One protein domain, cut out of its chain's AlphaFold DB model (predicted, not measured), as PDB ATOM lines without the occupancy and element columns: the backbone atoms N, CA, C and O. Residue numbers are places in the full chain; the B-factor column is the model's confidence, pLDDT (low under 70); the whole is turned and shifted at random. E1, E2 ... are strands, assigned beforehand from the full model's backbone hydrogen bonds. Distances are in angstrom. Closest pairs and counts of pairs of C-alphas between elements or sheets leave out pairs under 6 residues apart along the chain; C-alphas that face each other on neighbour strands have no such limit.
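Overview. This is residues 330 to 448 of the 448 residues of the protein "GH10 domain-containing protein" of Prevotella copri (UniProt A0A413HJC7). Little of this domain is regular structure: much of it is loop, built on a twisted antiparallel sheet of five short strands, order E1 E2 E7 E4 E5, with the long antiparallel ribbon E3 E6 over one face and the loop of residues 333 to 368 at one end. The printed part has 119 residues, with seven named strands, E1 to E7, and no named helix; the class is all strand, with 35 residues in strands. It is compact, with radius of gyration of the C-alphas 14.1 A and spans of 35 by 33 by 24 A.

Arrangement. Start at E2, residues 369 to 373: N 369 is 2.8 A from O 332 of antiparallel E1, residues 330 to 332, its hairpin partner. N 372 is 3.1 A from O 446 of antiparallel E7, residues 444 to 447. E3, residues 384 to 391, is only just apart from E7, at 8.1 A; its N 387 is 2.9 A from O 431 of antiparallel E6, residues 427 to 434. N 403 of E4, residues 402 to 404, is 2.8 A from O 412 of E5, residues 410 to 413, in a hairpin.

Along the chain. Find C-alpha 384 at (-30.300, -46.592, 6.991); from there E3 runs 22.4 A. E6 runs 22.6 A to C-alpha 434 at (-26.230, -45.152, 5.891).

Size, cuts and confidence. The printed part has no cut. The links E1 to E2 and E5 to E6 are long. Residues 445 to 448 have pLDDT under 70.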
ATOM      1  N   VAL A 330     -22.511 -47.884  27.146       93.88
ATOM      2  CA  VAL A 330     -21.289 -48.392  27.785       93.88
ATOM      3  C   VAL A 330     -20.285 -47.261  27.944       93.88
ATOM      4  O   VAL A 330     -19.973 -46.543  26.995       93.88
ATOM      5  N   VAL A 331     -19.794 -47.098  29.167       94.12
ATOM      6  CA  VAL A 331     -18.791 -46.109  29.545       94.12
ATOM      7  C   VAL A 331     -17.466 -46.828  29.762       94.12
ATOM      8  O   VAL A 331     -17.389 -47.777  30.544       94.12
ATOM      9  N   ARG A 332     -16.421 -46.334  29.099       92.12
ATOM     10  CA  ARG A 332     -15.028 -46.709  29.331       92.12
ATOM     11  C   ARG A 332     -14.257 -45.453  29.703       92.12
ATOM     12  O   ARG A 332     -14.153 -44.527  28.911       92.12
ATOM     13  N   GLU A 333     -13.720 -45.417  30.911       91.94
ATOM     14  CA  GLU A 333     -12.850 -44.328  31.361       91.94
ATOM     15  C   GLU A 333     -11.409 -44.830  31.458       91.94
ATOM     16  O   GLU A 333     -11.177 -46.023  31.669       91.94
ATOM     17  N   ALA A 334     -10.447 -43.914  31.357       90.06
ATOM     18  CA  ALA A 334      -9.028 -44.246  31.338       90.06
ATOM     19  C   ALA A 334      -8.614 -45.198  32.474       90.06
ATOM     20  O   ALA A 334      -8.830 -44.934  33.661       90.06
ATOM     21  N   GLY A 335      -8.001 -46.321  32.091       88.12
ATOM     22  CA  GLY A 335      -7.524 -47.351  33.017       88.12
ATOM     23  C   GLY A 335      -8.623 -48.195  33.679       88.12
ATOM     24  O   GLY A 335      -8.309 -48.975  34.578       88.12
ATOM     25  N   LYS A 336      -9.887 -48.063  33.261       90.38
ATOM     26  CA  LYS A 336     -11.026 -48.841  33.772       90.38
ATOM     27  C   LYS A 336     -11.593 -49.772  32.698       90.38
ATOM     28  O   LYS A 336     -11.407 -49.559  31.503       90.38
ATOM     29  N   GLY A 337     -12.281 -50.821  33.146       91.12
ATOM     30  CA  GLY A 337     -13.072 -51.688  32.272       91.12
ATOM     31  C   GLY A 337     -14.416 -51.062  31.895       91.12
ATOM     32  O   GLY A 337     -14.803 -50.023  32.431       91.12
ATOM     33  N   ASP A 338     -15.130 -51.737  31.000       92.44
ATOM     34  CA  ASP A 338     -16.455 -51.321  30.544       92.44
ATOM     35  C   ASP A 338     -17.497 -51.452  31.649       92.44
ATOM     36  O   ASP A 338     -17.618 -52.495  32.297       92.44
ATOM     37  N   VAL A 339     -18.290 -50.398  31.828       93.06
ATOM     38  CA  VAL A 339     -19.437 -50.389  32.739       93.06
ATOM     39  C   VAL A 339     -20.657 -49.793  32.051       93.06
ATOM     40  O   VAL A 339     -20.538 -48.949  31.162       93.06
ATOM     41  N   ALA A 340     -21.849 -50.208  32.472       93.62
ATOM     42  CA  ALA A 340     -23.072 -49.542  32.043       93.62
ATOM     43  C   ALA A 340     -23.108 -48.102  32.578       93.62
ATOM     44  O   ALA A 340     -22.714 -47.831  33.719       93.62
ATOM     45  N   GLY A 341     -23.604 -47.175  31.763       93.00
ATOM     46  CA  GLY A 341     -23.784 -45.785  32.151       93.00
ATOM     47  C   GLY A 341     -24.727 -45.668  33.345       93.00
ATOM     48  O   GLY A 341     -25.778 -46.303  33.388       93.00
ATOM     49  N   THR A 342     -24.357 -44.839  34.320       95.38
ATOM     50  CA  THR A 342     -25.210 -44.557  35.481       95.38
ATOM     51  C   THR A 342     -26.078 -43.337  35.188       95.38
ATOM     52  O   THR A 342     -25.525 -42.251  34.993       95.38
ATOM     53  N   PRO A 343     -27.415 -43.471  35.165       95.81
ATOM     54  CA  PRO A 343     -28.279 -42.327  34.945       95.81
ATOM     55  C   PRO A 343     -28.258 -41.357  36.119       95.81
ATOM     56  O   PRO A 343     -28.456 -41.755  37.269       95.81
ATOM     57  N   ILE A 344     -28.097 -40.075  35.813       95.00
ATOM     58  CA  ILE A 344     -28.203 -38.979  36.771       95.00
ATOM     59  C   ILE A 344     -29.143 -37.894  36.248       95.00
ATOM     60  O   ILE A 344     -29.343 -37.752  35.042       95.00
ATOM     61  N   ALA A 345     -29.706 -37.097  37.153       94.00
ATOM     62  CA  ALA A 345     -30.498 -35.930  36.777       94.00
ATOM     63  C   ALA A 345     -29.611 -34.810  36.195       94.00
ATOM     64  O   ALA A 345     -28.455 -34.659  36.590       94.00
ATOM     65  N   GLY A 346     -30.175 -33.980  35.310       89.00
ATOM     66  CA  GLY A 346     -29.503 -32.783  34.773       89.00
ATOM     67  C   GLY A 346     -29.411 -32.700  33.246       89.00
ATOM     68  O   GLY A 346     -28.731 -31.809  32.723       89.00
ATOM     69  N   GLY A 347     -30.079 -33.607  32.529       92.25
ATOM     70  CA  GLY A 347     -30.242 -33.546  31.080       92.25
ATOM     71  C   GLY A 347     -31.293 -32.514  30.632       92.25
ATOM     72  O   GLY A 347     -32.059 -31.990  31.450       92.25
ATOM     73  N   PRO A 348     -31.348 -32.195  29.326       91.56
ATOM     74  CA  PRO A 348     -32.353 -31.296  28.755       91.56
ATOM     75  C   PRO A 348     -33.785 -31.805  28.939       91.56
ATOM     76  O   PRO A 348     -34.028 -33.009  29.003       91.56
ATOM     77  N   ASP A 349     -34.743 -30.879  28.994       89.75
ATOM     78  CA  ASP A 349     -36.182 -31.153  29.153       89.75
ATOM     79  C   ASP A 349     -36.537 -32.000  30.391       89.75
ATOM     80  O   ASP A 349     -37.512 -32.749  30.383       89.75
ATOM     81  N   GLY A 350     -35.725 -31.927  31.451       87.69
ATOM     82  CA  GLY A 350     -35.920 -32.723  32.665       87.69
ATOM     83  C   GLY A 350     -35.564 -34.207  32.514       87.69
ATOM     84  O   GLY A 350     -35.878 -34.989  33.411       87.69
ATOM     85  N   LYS A 351     -34.915 -34.606  31.409       91.88
ATOM     86  CA  LYS A 351     -34.411 -35.972  31.209       91.88
ATOM     87  C   LYS A 351     -33.151 -36.228  32.042       91.88
ATOM     88  O   LYS A 351     -32.455 -35.303  32.472       91.88
ATOM     89  N   ASN A 352     -32.836 -37.503  32.230       95.75
ATOM     90  CA  ASN A 352     -31.565 -37.921  32.810       95.75
ATOM     91  C   ASN A 352     -30.446 -37.903  31.756       95.75
ATOM     92  O   ASN A 352     -30.694 -37.809  30.553       95.75
ATOM     93  N   CYS A 353     -29.203 -37.996  32.216       95.19
ATOM     94  CA  CYS A 353     -28.021 -38.150  31.379       95.19
ATOM     95  C   CYS A 353     -27.012 -39.116  32.019       95.19
ATOM     96  O   CYS A 353     -27.158 -39.516  33.173       95.19
ATOM     97  N   VAL A 354     -25.979 -39.473  31.259       95.25
ATOM     98  CA  VAL A 354     -24.790 -40.184  31.743       95.25
ATOM     99  C   VAL A 354     -23.609 -39.221  31.692       95.25
ATOM    100  O   VAL A 354     -23.478 -38.443  30.746       95.25
ATOM    101  N   VAL A 355     -22.754 -39.263  32.715       93.50
ATOM    102  CA  VAL A 355     -21.498 -38.505  32.755       93.50
ATOM    103  C   VAL A 355     -20.343 -39.456  32.504       93.50
ATOM    104  O   VAL A 355     -20.256 -40.507  33.135       93.50
ATOM    105  N   VAL A 356     -19.461 -39.059  31.593       92.31
ATOM    106  CA  VAL A 356     -18.223 -39.764  31.266       92.31
ATOM    107  C   VAL A 356     -17.061 -38.856  31.641       92.31
ATOM    108  O   VAL A 356     -17.014 -37.704  31.205       92.31
ATOM    109  N   HIS A 357     -16.140 -39.346  32.469       91.38
ATOM    110  CA  HIS A 357     -14.999 -38.559  32.924       91.38
ATOM    111  C   HIS A 357     -13.802 -38.794  32.001       91.38
ATOM    112  O   HIS A 357     -13.143 -39.834  32.049       91.38
ATOM    113  N   ALA A 358     -13.515 -37.807  31.152       87.00
ATOM    114  CA  ALA A 358     -12.287 -37.778  30.364       87.00
ATOM    115  C   ALA A 358     -11.064 -37.555  31.271       87.00
ATOM    116  O   ALA A 358     -11.125 -36.788  32.236       87.00
ATOM    117  N   ASN A 359      -9.945 -38.213  30.966       86.19
ATOM    118  CA  ASN A 359      -8.674 -37.973  31.645       86.19
ATOM    119  C   ASN A 359      -7.992 -36.705  31.113       86.19
ATOM    120  O   ASN A 359      -7.975 -36.426  29.917       86.19
ATOM    121  N   ALA A 360      -7.387 -35.936  32.019       81.94
ATOM    122  CA  ALA A 360      -6.575 -34.790  31.634       81.94
ATOM    123  C   ALA A 360      -5.313 -35.256  30.892       81.94
ATOM    124  O   ALA A 360      -4.632 -36.169  31.361       81.94
ATOM    125  N   ASN A 361      -4.976 -34.585  29.786       81.38
ATOM    126  CA  ASN A 361      -3.802 -34.886  28.956       81.38
ATOM    127  C   ASN A 361      -3.739 -36.363  28.533       81.38
ATOM    128  O   ASN A 361      -2.731 -37.034  28.767       81.38
ATOM    129  N   ALA A 362      -4.832 -36.870  27.958       82.88
ATOM    130  CA  ALA A 362      -4.896 -38.235  27.452       82.88
ATOM    131  C   ALA A 362      -3.729 -38.532  26.501       82.88
ATOM    132  O   ALA A 362      -3.361 -37.697  25.671       82.88
ATOM    133  N   ALA A 363      -3.133 -39.717  26.646       82.94
ATOM    134  CA  ALA A 363      -2.048 -40.146  25.769       82.94
ATOM    135  C   ALA A 363      -2.603 -40.594  24.415       82.94
ATOM    136  O   ALA A 363      -1.942 -40.421  23.392       82.94
ATOM    137  N   ASN A 364      -3.823 -41.140  24.422       84.81
ATOM    138  CA  ASN A 364      -4.539 -41.554  23.230       84.81
ATOM    139  C   ASN A 364      -5.989 -41.066  23.269       84.81
ATOM    140  O   ASN A 364      -6.613 -41.004  24.325       84.81
ATOM    141  N   GLU A 365      -6.556 -40.810  22.094       79.44
ATOM    142  CA  GLU A 365      -7.948 -40.360  21.947       79.44
ATOM    143  C   GLU A 365      -8.966 -41.420  22.400       79.44
ATOM    144  O   GLU A 365     -10.074 -41.076  22.785       79.44
ATOM    145  N   TRP A 366      -8.583 -42.700  22.425       81.50
ATOM    146  CA  TRP A 366      -9.432 -43.812  22.869       81.50
ATOM    147  C   TRP A 366      -9.265 -44.175  24.354       81.50
ATOM    148  O   TRP A 366      -9.791 -45.201  24.788       81.50
ATOM    149  N   ASP A 367      -8.518 -43.388  25.140       86.69
ATOM    150  CA  ASP A 367      -8.354 -43.638  26.582       86.69
ATOM    151  C   ASP A 367      -9.695 -43.510  27.334       86.69
ATOM    152  O   ASP A 367      -9.923 -44.206  28.324       86.69
ATOM    153  N   THR A 368     -10.606 -42.671  26.832       89.69
ATOM    154  CA  THR A 368     -11.995 -42.564  27.284       89.69
ATOM    155  C   THR A 368     -12.911 -42.811  26.092       89.69
ATOM    156  O   THR A 368     -12.694 -42.235  25.035       89.69
ATOM    157  N   GLN A 369     -13.918 -43.673  26.254       90.94
ATOM    158  CA  GLN A 369     -14.886 -43.988  25.208       90.94
ATOM    159  C   GLN A 369     -16.315 -44.036  25.761       90.94
ATOM    160  O   GLN A 369     -16.563 -44.569  26.848       90.94
ATOM    161  N   PHE A 370     -17.276 -43.546  24.985       92.69
ATOM    162  CA  PHE A 370     -18.704 -43.731  25.236       92.69
ATOM    163  C   PHE A 370     -19.388 -44.412  24.060       92.69
ATOM    164  O   PHE A 370     -19.362 -43.901  22.948       92.69
ATOM    165  N   PHE A 371     -20.035 -45.540  24.320       92.25
ATOM    166  CA  PHE A 371     -20.631 -46.402  23.310       92.25
ATOM    167  C   PHE A 371     -22.160 -46.351  23.370       92.25
ATOM    168  O   PHE A 371     -22.741 -46.639  24.419       92.25
ATOM    169  N   ILE A 372     -22.811 -46.089  22.230       93.00
ATOM    170  CA  ILE A 372     -24.255 -46.337  22.062       93.00
ATOM    171  C   ILE A 372     -24.439 -47.655  21.307       93.00
ATOM    172  O   ILE A 372     -24.267 -47.735  20.088       93.00
ATOM    173  N   TYR A 373     -24.757 -48.693  22.073       90.62
ATOM    174  CA  TYR A 373     -24.793 -50.096  21.687       90.62
ATOM    175  C   TYR A 373     -26.203 -50.587  21.400       90.62
ATOM    176  O   TYR A 373     -27.139 -50.308  22.143       90.62
ATOM    177  N   THR A 374     -26.355 -51.378  20.342       90.50
ATOM    178  CA  THR A 374     -27.591 -52.069  19.982       90.50
ATOM    179  C   THR A 374     -27.399 -53.584  20.164       90.50
ATOM    180  O   THR A 374     -27.176 -54.290  19.180       90.50
ATOM    181  N   PRO A 375     -27.495 -54.129  21.396       81.94
ATOM    182  CA  PRO A 375     -27.176 -55.532  21.701       81.94
ATOM    183  C   PRO A 375     -27.965 -56.531  20.853       81.94
ATOM    184  O   PRO A 375     -27.451 -57.582  20.470       81.94
ATOM    185  N   ASN A 376     -29.201 -56.161  20.514       84.62
ATOM    186  CA  ASN A 376     -30.156 -57.007  19.806       84.62
ATOM    187  C   ASN A 376     -30.249 -56.693  18.302       84.62
ATOM    188  O   ASN A 376     -31.118 -57.236  17.622       84.62
ATOM    189  N   LYS A 377     -29.387 -55.816  17.768       88.56
ATOM    190  CA  LYS A 377     -29.362 -55.454  16.344       88.56
ATOM    191  C   LYS A 377     -27.930 -55.477  15.828       88.56
ATOM    192  O   LYS A 377     -27.077 -54.725  16.286       88.56
ATOM    193  N   ILE A 378     -27.711 -56.315  14.822       92.94
ATOM    194  CA  ILE A 378     -26.532 -56.257  13.959       92.94
ATOM    195  C   ILE A 378     -26.920 -55.438  12.727       92.94
ATOM    196  O   ILE A 378     -27.972 -55.671  12.117       92.94
ATOM    197  N   TRP A 379     -26.107 -54.445  12.398       92.38
ATOM    198  CA  TRP A 379     -26.306 -53.558  11.257       92.38
ATOM    199  C   TRP A 379     -25.554 -54.086  10.043       92.38
ATOM    200  O   TRP A 379     -24.414 -54.532  10.168       92.38
ATOM    201  N   SER A 380     -26.202 -54.051   8.882       94.00
ATOM    202  CA  SER A 380     -25.579 -54.422   7.607       94.00
ATOM    203  C   SER A 380     -25.154 -53.178   6.834       94.00
ATOM    204  O   SER A 380     -25.758 -52.115   6.989       94.00
ATOM    205  N   ALA A 381     -24.150 -53.303   5.970       93.19
ATOM    206  CA  ALA A 381     -23.806 -52.253   5.016       93.19
ATOM    207  C   ALA A 381     -25.041 -51.824   4.206       93.19
ATOM    208  O   ALA A 381     -25.790 -52.660   3.699       93.19
ATOM    209  N   GLY A 382     -25.258 -50.515   4.071       90.75
ATOM    210  CA  GLY A 382     -26.435 -49.976   3.390       90.75
ATOM    211  C   GLY A 382     -27.684 -49.822   4.266       90.75
ATOM    212  O   GLY A 382     -28.625 -49.153   3.829       90.75
ATOM    213  N   ASP A 383     -27.706 -50.362   5.495       91.00
ATOM    214  CA  ASP A 383     -28.790 -50.074   6.441       91.00
ATOM    215  C   ASP A 383     -28.862 -48.558   6.674       91.00
ATOM    216  O   ASP A 383     -27.847 -47.880   6.856       91.00
ATOM    217  N   LYS A 384     -30.075 -48.003   6.670       89.75
ATOM    218  CA  LYS A 384     -30.300 -46.592   6.991       89.75
ATOM    219  C   LYS A 384     -30.550 -46.434   8.482       89.75
ATOM    220  O   LYS A 384     -31.277 -47.228   9.077       89.75
ATOM    221  N   TYR A 385     -30.007 -45.376   9.069       88.94
ATOM    222  CA  TYR A 385     -30.250 -45.033  10.464       88.94
ATOM    223  C   TYR A 385     -30.637 -43.565  10.612       88.94
ATOM    224  O   TYR A 385     -30.212 -42.706   9.838       88.94
ATOM    225  N   LYS A 386     -31.409 -43.293  11.665       90.00
ATOM    226  CA  LYS A 386     -31.562 -41.968  12.256       90.00
ATOM    227  C   LYS A 386     -31.043 -42.032  13.683       90.00
ATOM    228  O   LYS A 386     -31.420 -42.929  14.432       90.00
ATOM    229  N   ILE A 387     -30.188 -41.087  14.053       90.69
ATOM    230  CA  ILE A 387     -29.665 -40.963  15.412       90.69
ATOM    231  C   ILE A 387     -30.000 -39.585  15.967       90.69
ATOM    232  O   ILE A 387     -29.967 -38.574  15.259       90.69
ATOM    233  N   THR A 388     -30.358 -39.538  17.245       91.38
ATOM    234  CA  THR A 388     -30.620 -38.287  17.948       91.38
ATOM    235  C   THR A 388     -30.222 -38.418  19.409       91.38
ATOM    236  O   THR A 388     -30.644 -39.356  20.076       91.38
ATOM    237  N   PHE A 389     -29.424 -37.480  19.913       92.44
ATOM    238  CA  PHE A 389     -29.051 -37.420  21.327       92.44
ATOM    239  C   PHE A 389     -28.672 -35.998  21.736       92.44
ATOM    240  O   PHE A 389     -28.355 -35.155  20.896       92.44
ATOM    241  N   TYR A 390     -28.697 -35.731  23.040       95.00
ATOM    242  CA  TYR A 390     -28.174 -34.493  23.605       95.00
ATOM    243  C   TYR A 390     -26.784 -34.719  24.181       95.00
ATOM    244  O   TYR A 390     -26.524 -35.756  24.786       95.00
ATOM    245  N   TYR A 391     -25.898 -33.741  24.020       94.62
ATOM    246  CA  TYR A 391     -24.522 -33.830  24.492       94.62
ATOM    247  C   TYR A 391     -23.980 -32.456  24.914       94.62
ATOM    248  O   TYR A 391     -24.442 -31.418  24.435       94.62
ATOM    249  N   LYS A 392     -23.039 -32.459  25.862       94.62
ATOM    250  CA  LYS A 392     -22.225 -31.311  26.298       94.62
ATOM    251  C   LYS A 392     -20.967 -31.816  27.003       94.62
ATOM    252  O   LYS A 392     -20.936 -32.966  27.433       94.62
ATOM    253  N   ALA A 393     -19.972 -30.955  27.172       94.00
ATOM    254  CA  ALA A 393     -18.791 -31.228  27.989       94.00
ATOM    255  C   ALA A 393     -18.508 -30.051  28.932       94.00
ATOM    256  O   ALA A 393     -19.089 -28.977  28.797       94.00
ATOM    257  N   SER A 394     -17.635 -30.240  29.920       93.31
ATOM    258  CA  SER A 394     -17.181 -29.145  30.790       93.31
ATOM    259  C   SER A 394     -16.271 -28.151  30.062       93.31
ATOM    260  O   SER A 394     -16.177 -26.998  30.475       93.31
ATOM    261  N   GLU A 395     -15.646 -28.576  28.963       91.25
ATOM    262  CA  GLU A 395     -14.739 -27.786  28.132       91.25
ATOM    263  C   GLU A 395     -15.035 -28.030  26.648       91.25
ATOM    264  O   GLU A 395     -15.669 -29.018  26.282       91.25
ATOM    265  N   LYS A 396     -14.613 -27.111  25.773       93.25
ATOM    266  CA  LYS A 396     -14.794 -27.288  24.326       93.25
ATOM    267  C   LYS A 396     -13.836 -28.359  23.819       93.25
ATOM    268  O   LYS A 396     -12.636 -28.227  24.035       93.25
ATOM    269  N   ASN A 397     -14.351 -29.352  23.099       88.94
ATOM    270  CA  ASN A 397     -13.525 -30.379  22.470       88.94
ATOM    271  C   ASN A 397     -14.203 -30.969  21.221       88.94
ATOM    272  O   ASN A 397     -15.418 -30.852  21.053       88.94
ATOM    273  N   GLY A 398     -13.428 -31.594  20.339       87.00
ATOM    274  CA  GLY A 398     -13.960 -32.504  19.321       87.00
ATOM    275  C   GLY A 398     -14.072 -33.922  19.877       87.00
ATOM    276  O   GLY A 398     -13.418 -34.244  20.866       87.00
ATOM    277  N   ALA A 399     -14.890 -34.759  19.248       87.94
ATOM    278  CA  ALA A 399     -14.806 -36.199  19.439       87.94
ATOM    279  C   ALA A 399     -14.970 -36.911  18.108       87.94
ATOM    280  O   ALA A 399     -15.883 -36.595  17.344       87.94
ATOM    281  N   ASP A 400     -14.111 -37.886  17.857       89.12
ATOM    282  CA  ASP A 400     -14.251 -38.746  16.699       89.12
ATOM    283  C   ASP A 400     -15.245 -39.861  16.970       89.12
ATOM    284  O   ASP A 400     -15.446 -40.277  18.103       89.12
ATOM    285  N   THR A 401     -15.903 -40.336  15.918       91.06
ATOM    286  CA  THR A 401     -16.874 -41.423  16.032       91.06
ATOM    287  C   THR A 401     -16.398 -42.626  15.251       91.06
ATOM    288  O   THR A 401     -15.873 -42.485  14.149       91.06
ATOM    289  N   GLN A 402     -16.582 -43.827  15.792       90.88
ATOM    290  CA  GLN A 402     -16.130 -45.063  15.149       90.88
ATOM    291  C   GLN A 402     -17.228 -46.127  15.150       90.88
ATOM    292  O   GLN A 402     -18.095 -46.147  16.028       90.88
ATOM    293  N   CYS A 403     -17.210 -46.990  14.133       91.19
ATOM    294  CA  CYS A 403     -18.071 -48.163  14.041       91.19
ATOM    295  C   CYS A 403     -17.390 -49.328  14.752       91.19
ATOM    296  O   CYS A 403     -16.224 -49.633  14.479       91.19
ATOM    297  N   HIS A 404     -18.132 -50.026  15.604       92.25
ATOM    298  CA  HIS A 404     -17.631 -51.176  16.349       92.25
ATOM    299  C   HIS A 404     -18.619 -52.349  16.294       92.25
ATOM    300  O   HIS A 404     -19.828 -52.163  16.137       92.25
ATOM    301  N   GLY A 405     -18.099 -53.572  16.424       91.25
ATOM    302  CA  GLY A 405     -18.905 -54.768  16.682       91.25
ATOM    303  C   GLY A 405     -19.434 -54.742  18.115       91.25
ATOM    304  O   GLY A 405     -20.450 -54.120  18.393       91.25
ATOM    305  N   GLU A 406     -18.714 -55.381  19.031       89.62
ATOM    306  CA  GLU A 406     -18.861 -55.175  20.480       89.62
ATOM    307  C   GLU A 406     -18.033 -53.957  20.949       89.62
ATOM    308  O   GLU A 406     -17.128 -53.536  20.215       89.62
ATOM    309  N   PRO A 407     -18.283 -53.379  22.143       89.75
ATOM    310  CA  PRO A 407     -17.492 -52.260  22.660       89.75
ATOM    311  C   PRO A 407     -15.981 -52.545  22.624       89.75
ATOM    312  O   PRO A 407     -15.483 -53.506  23.205       89.75
ATOM    313  N   GLY A 408     -15.229 -51.722  21.886       87.31
ATOM    314  CA  GLY A 408     -13.788 -51.907  21.652       87.31
ATOM    315  C   GLY A 408     -13.398 -52.780  20.448       87.31
ATOM    316  O   GLY A 408     -12.246 -52.732  20.028       87.31
ATOM    317  N   ALA A 409     -14.327 -53.499  19.810       91.31
ATOM    318  CA  ALA A 409     -14.064 -54.260  18.582       91.31
ATOM    319  C   ALA A 409     -14.182 -53.360  17.337       91.31
ATOM    320  O   ALA A 409     -15.217 -53.346  16.668       91.31
ATOM    321  N   TYR A 410     -13.139 -52.568  17.079       91.62
ATOM    322  CA  TYR A 410     -13.087 -51.573  16.000       91.62
ATOM    323  C   TYR A 410     -13.381 -52.165  14.612       91.62
ATOM    324  O   TYR A 410     -12.944 -53.274  14.292       91.62
ATOM    325  N   LYS A 411     -14.094 -51.403  13.773       91.69
ATOM    326  CA  LYS A 411     -14.383 -51.759  12.373       91.69
ATOM    327  C   LYS A 411     -14.042 -50.641  11.395       91.69
ATOM    328  O   LYS A 411     -13.329 -50.887  10.426       91.69
ATOM    329  N   HIS A 412     -14.532 -49.428  11.641       91.75
ATOM    330  CA  HIS A 412     -14.368 -48.313  10.712       91.75
ATOM    331  C   HIS A 412     -14.283 -46.972  11.440       91.75
ATOM    332  O   HIS A 412     -14.922 -46.773  12.475       91.75
ATOM    333  N   TYR A 413     -13.499 -46.055  10.880       86.06
ATOM    334  CA  TYR A 413     -13.394 -44.680  11.349       86.06
ATOM    335  C   TYR A 413     -14.573 -43.864  10.793       86.06
ATOM    336  O   TYR A 413     -15.021 -44.128   9.689       86.06
ATOM    337  N   ALA A 414     -15.066 -42.866  11.525       78.81
ATOM    338  CA  ALA A 414     -16.190 -41.998  11.138       78.81
ATOM    339  C   ALA A 414     -17.554 -42.709  11.001       78.81
ATOM    340  O   ALA A 414     -18.121 -42.836   9.918       78.81
ATOM    341  N   CYS A 415     -18.128 -43.119  12.136       84.56
ATOM    342  CA  CYS A 415     -19.486 -43.677  12.178       84.56
ATOM    343  C   CYS A 415     -20.585 -42.627  11.971       84.56
ATOM    344  O   CYS A 415     -21.672 -42.942  11.491       84.56
ATOM    345  N   LEU A 416     -20.317 -41.386  12.365       88.44
ATOM    346  CA  LEU A 416     -21.210 -40.249  12.224       88.44
ATOM    347  C   LEU A 416     -20.557 -39.171  11.362       88.44
ATOM    348  O   LEU A 416     -19.351 -38.945  11.420       88.44
ATOM    349  N   ASN A 417     -21.379 -38.466  10.588       85.69
ATOM    350  CA  ASN A 417     -20.933 -37.345   9.774       85.69
ATOM    351  C   ASN A 417     -21.946 -36.188   9.867       85.69
ATOM    352  O   ASN A 417     -23.080 -36.350   9.412       85.69
ATOM    353  N   PRO A 418     -21.565 -35.029  10.436       88.62
ATOM    354  CA  PRO A 418     -20.251 -34.725  11.011       88.62
ATOM    355  C   PRO A 418     -20.036 -35.385  12.383       88.62
ATOM    356  O   PRO A 418     -20.996 -35.739  13.072       88.62
ATOM    357  N   ASN A 419     -18.775 -35.489  12.799       90.50
ATOM    358  CA  ASN A 419     -18.404 -35.839  14.171       90.50
ATOM    359  C   ASN A 419     -18.939 -34.791  15.180       90.50
ATOM    360  O   ASN A 419     -18.979 -33.598  14.852       90.50
ATOM    361  N   PRO A 420     -19.359 -35.184  16.399       91.31
ATOM    362  CA  PRO A 420     -19.812 -34.240  17.417       91.31
ATOM    363  C   PRO A 420     -18.706 -33.268  17.846       91.31
ATOM    364  O   PRO A 420     -17.589 -33.663  18.172       91.31
ATOM    365  N   SER A 421     -19.040 -31.978  17.920       93.44
ATOM    366  CA  SER A 421     -18.199 -30.964  18.571       93.44
ATOM    367  C   SER A 421     -18.876 -30.478  19.844       93.44
ATOM    368  O   SER A 421     -19.992 -29.948  19.799       93.44
ATOM    369  N   PHE A 422     -18.214 -30.722  20.972       93.69
ATOM    370  CA  PHE A 422     -18.693 -30.434  22.313       93.69
ATOM    371  C   PHE A 422     -18.482 -28.969  22.685       93.69
ATOM    372  O   PHE A 422     -17.421 -28.377  22.467       93.69
ATOM    373  N   THR A 423     -19.489 -28.406  23.343       96.12
ATOM    374  CA  THR A 423     -19.419 -27.112  24.021       96.12
ATOM    375  C   THR A 423     -19.854 -27.246  25.479       96.12
ATOM    376  O   THR A 423     -20.277 -28.312  25.930       96.12
ATOM    377  N   THR A 424     -19.779 -26.139  26.221       96.31
ATOM    378  CA  THR A 424     -20.233 -26.075  27.618       96.31
ATOM    379  C   THR A 424     -21.751 -26.014  27.775       96.31
ATOM    380  O   THR A 424     -22.257 -26.065  28.897       96.31
ATOM    381  N   GLN A 425     -22.490 -25.914  26.667       96.25
ATOM    382  CA  GLN A 425     -23.948 -25.889  26.637       96.25
ATOM    383  C   GLN A 425     -24.488 -27.179  26.026       96.25
ATOM    384  O   GLN A 425     -23.832 -27.810  25.201       96.25
ATOM    385  N   TRP A 426     -25.701 -27.561  26.423       96.19
ATOM    386  CA  TRP A 426     -26.396 -28.685  25.807       96.19
ATOM    387  C   TRP A 426     -26.654 -28.424  24.325       96.19
ATOM    388  O   TRP A 426     -27.222 -27.400  23.945       96.19
ATOM    389  N   GLN A 427     -26.265 -29.387  23.501       95.75
ATOM    390  CA  GLN A 427     -26.499 -29.410  22.066       95.75
ATOM    391  C   GLN A 427     -27.310 -30.653  21.717       95.75
ATOM    392  O   GLN A 427     -27.170 -31.691  22.362       95.75
ATOM    393  N   LYS A 428     -28.153 -30.547  20.691       95.19
ATOM    394  CA  LYS A 428     -28.858 -31.690  20.111       95.19
ATOM    395  C   LYS A 428     -28.105 -32.137  18.862       95.19
ATOM    396  O   LYS A 428     -27.953 -31.350  17.932       95.19
ATOM    397  N   TYR A 429     -27.653 -33.383  18.847       93.31
ATOM    398  CA  TYR A 429     -27.168 -34.046  17.645       93.31
ATOM    399  C   TYR A 429     -28.350 -34.721  16.949       93.31
ATOM    400  O   TYR A 429     -29.106 -35.443  17.598       93.31
ATOM    401  N   GLU A 430     -28.523 -34.492  15.650       92.56
ATOM    402  CA  GLU A 430     -29.496 -35.206  14.822       92.56
ATOM    403  C   GLU A 430     -28.882 -35.459  13.447       92.56
ATOM    404  O   GLU A 430     -28.461 -34.521  12.771       92.56
ATOM    405  N   ALA A 431     -28.823 -36.727  13.043       89.56
ATOM    406  CA  ALA A 431     -28.314 -37.111  11.736       89.56
ATOM    407  C   ALA A 431     -29.077 -38.313  11.186       89.56
ATOM    408  O   ALA A 431     -29.494 -39.204  11.932       89.56
ATOM    409  N   ASN A 432     -29.211 -38.337   9.863       89.81
ATOM    410  CA  ASN A 432     -29.585 -39.526   9.115       89.81
ATOM    411  C   ASN A 432     -28.352 -39.999   8.354       89.81
ATOM    412  O   ASN A 432     -27.602 -39.176   7.828       89.81
ATOM    413  N   GLY A 433     -28.154 -41.306   8.281       88.31
ATOM    414  CA  GLY A 433     -27.003 -41.868   7.598       88.31
ATOM    415  C   GLY A 433     -27.276 -43.250   7.044       88.31
ATOM    416  O   GLY A 433     -28.381 -43.791   7.114       88.31
ATOM    417  N   THR A 434     -26.242 -43.801   6.434       90.44
ATOM    418  CA  THR A 434     -26.230 -45.152   5.891       90.44
ATOM    419  C   THR A 434     -24.968 -45.827   6.387       90.44
ATOM    420  O   THR A 434     -23.906 -45.209   6.384       90.44
ATOM    421  N   ILE A 435     -25.092 -47.070   6.841       90.88
ATOM    422  CA  ILE A 435     -23.955 -47.838   7.337       90.88
ATOM    423  C   ILE A 435     -22.959 -48.059   6.188       90.88
ATOM    424  O   ILE A 435     -23.367 -48.574   5.139       90.88
ATOM    425  N   PRO A 436     -21.680 -47.668   6.347       89.69
ATOM    426  CA  PRO A 436     -20.666 -47.859   5.316       89.69
ATOM    427  C   PRO A 436     -20.364 -49.347   5.112       89.69
ATOM    428  O   PRO A 436     -20.641 -50.173   5.983       89.69
ATOM    429  N   ALA A 437     -19.765 -49.698   3.973       93.38
ATOM    430  CA  ALA A 437     -19.420 -51.087   3.660       93.38
ATOM    431  C   ALA A 437     -18.485 -51.702   4.718       93.38
ATOM    432  O   ALA A 437     -18.650 -52.845   5.129       93.38
ATOM    433  N   GLU A 438     -17.545 -50.907   5.214       93.12
ATOM    434  CA  GLU A 438     -16.583 -51.248   6.258       93.12
ATOM    435  C   GLU A 438     -17.233 -51.398   7.647       93.12
ATOM    436  O   GLU A 438     -16.667 -52.027   8.544       93.12
ATOM    437  N   GLY A 439     -18.429 -50.830   7.825       89.94
ATOM    438  CA  GLY A 439     -19.246 -50.947   9.029       89.94
ATOM    439  C   GLY A 439     -20.084 -52.226   9.087       89.94
ATOM    440  O   GLY A 439     -20.736 -52.458  10.103       89.94
ATOM    441  N   ASP A 440     -20.076 -53.071   8.052       93.50
ATOM    442  CA  ASP A 440     -20.900 -54.283   8.005       93.50
ATOM    443  C   ASP A 440     -20.686 -55.190   9.230       93.50
ATOM    444  O   ASP A 440     -19.556 -55.516   9.613       93.50
ATOM    445  N   GLY A 441     -21.782 -55.577   9.882       92.25
ATOM    446  CA  GLY A 441     -21.767 -56.374  11.105       92.25
ATOM    447  C   GLY A 441     -21.533 -55.578  12.396       92.25
ATOM    448  O   GLY A 441     -21.303 -56.182  13.445       92.25
ATOM    449  N   MET A 442     -21.549 -54.241  12.355       92.12
ATOM    450  CA  MET A 442     -21.463 -53.405  13.558       92.12
ATOM    451  C   MET A 442     -22.714 -53.523  14.442       92.12
ATOM    452  O   MET A 442     -23.802 -53.866  13.978       92.12
ATOM    453  N   LYS A 443     -22.569 -53.174  15.722       91.62
ATOM    454  CA  LYS A 443     -23.685 -53.017  16.672       91.62
ATOM    455  C   LYS A 443     -23.633 -51.680  17.428       91.62
ATOM    456  O   LYS A 443     -24.372 -51.489  18.386       91.62
ATOM    457  N   LEU A 444     -22.731 -50.769  17.058       79.69
ATOM    458  CA  LEU A 444     -22.406 -49.555  17.820       79.69
ATOM    459  C   LEU A 444     -22.413 -48.327  16.922       79.69
ATOM    460  O   LEU A 444     -21.591 -48.272  16.017       79.69
ATOM    461  N   LEU A 445     -23.300 -47.359  17.166       61.00
ATOM    462  CA  LEU A 445     -23.551 -46.247  16.232       61.00
ATOM    463  C   LEU A 445     -22.876 -44.913  16.585       61.00
ATOM    464  O   LEU A 445     -22.897 -43.991  15.770       61.00
ATOM    465  N   PRO A 446     -22.323 -44.747  17.792       60.47
ATOM    466  CA  PRO A 446     -20.992 -44.142  17.903       60.47
ATOM    467  C   PRO A 446     -20.183 -44.664  19.105       60.47
ATOM    468  O   PRO A 446     -20.742 -45.002  20.151       60.47
ATOM    469  N   SER A 447     -18.854 -44.653  18.973       57.41
ATOM    470  CA  SER A 447     -17.928 -44.548  20.107       57.41
ATOM    471  C   SER A 447     -17.174 -43.225  20.037       57.41
ATOM    472  O   SER A 447     -16.559 -42.979  19.000       57.41
ATOM    473  N   THR A 448     -17.231 -42.413  21.091       56.84
ATOM    474  CA  THR A 448     -16.505 -41.131  21.211       56.84
ATOM    475  C   THR A 448     -15.523 -41.132  22.344       56.84
ATOM    476  O   THR A 448     -15.969 -41.607  23.417       56.84
TER     477      THR A 448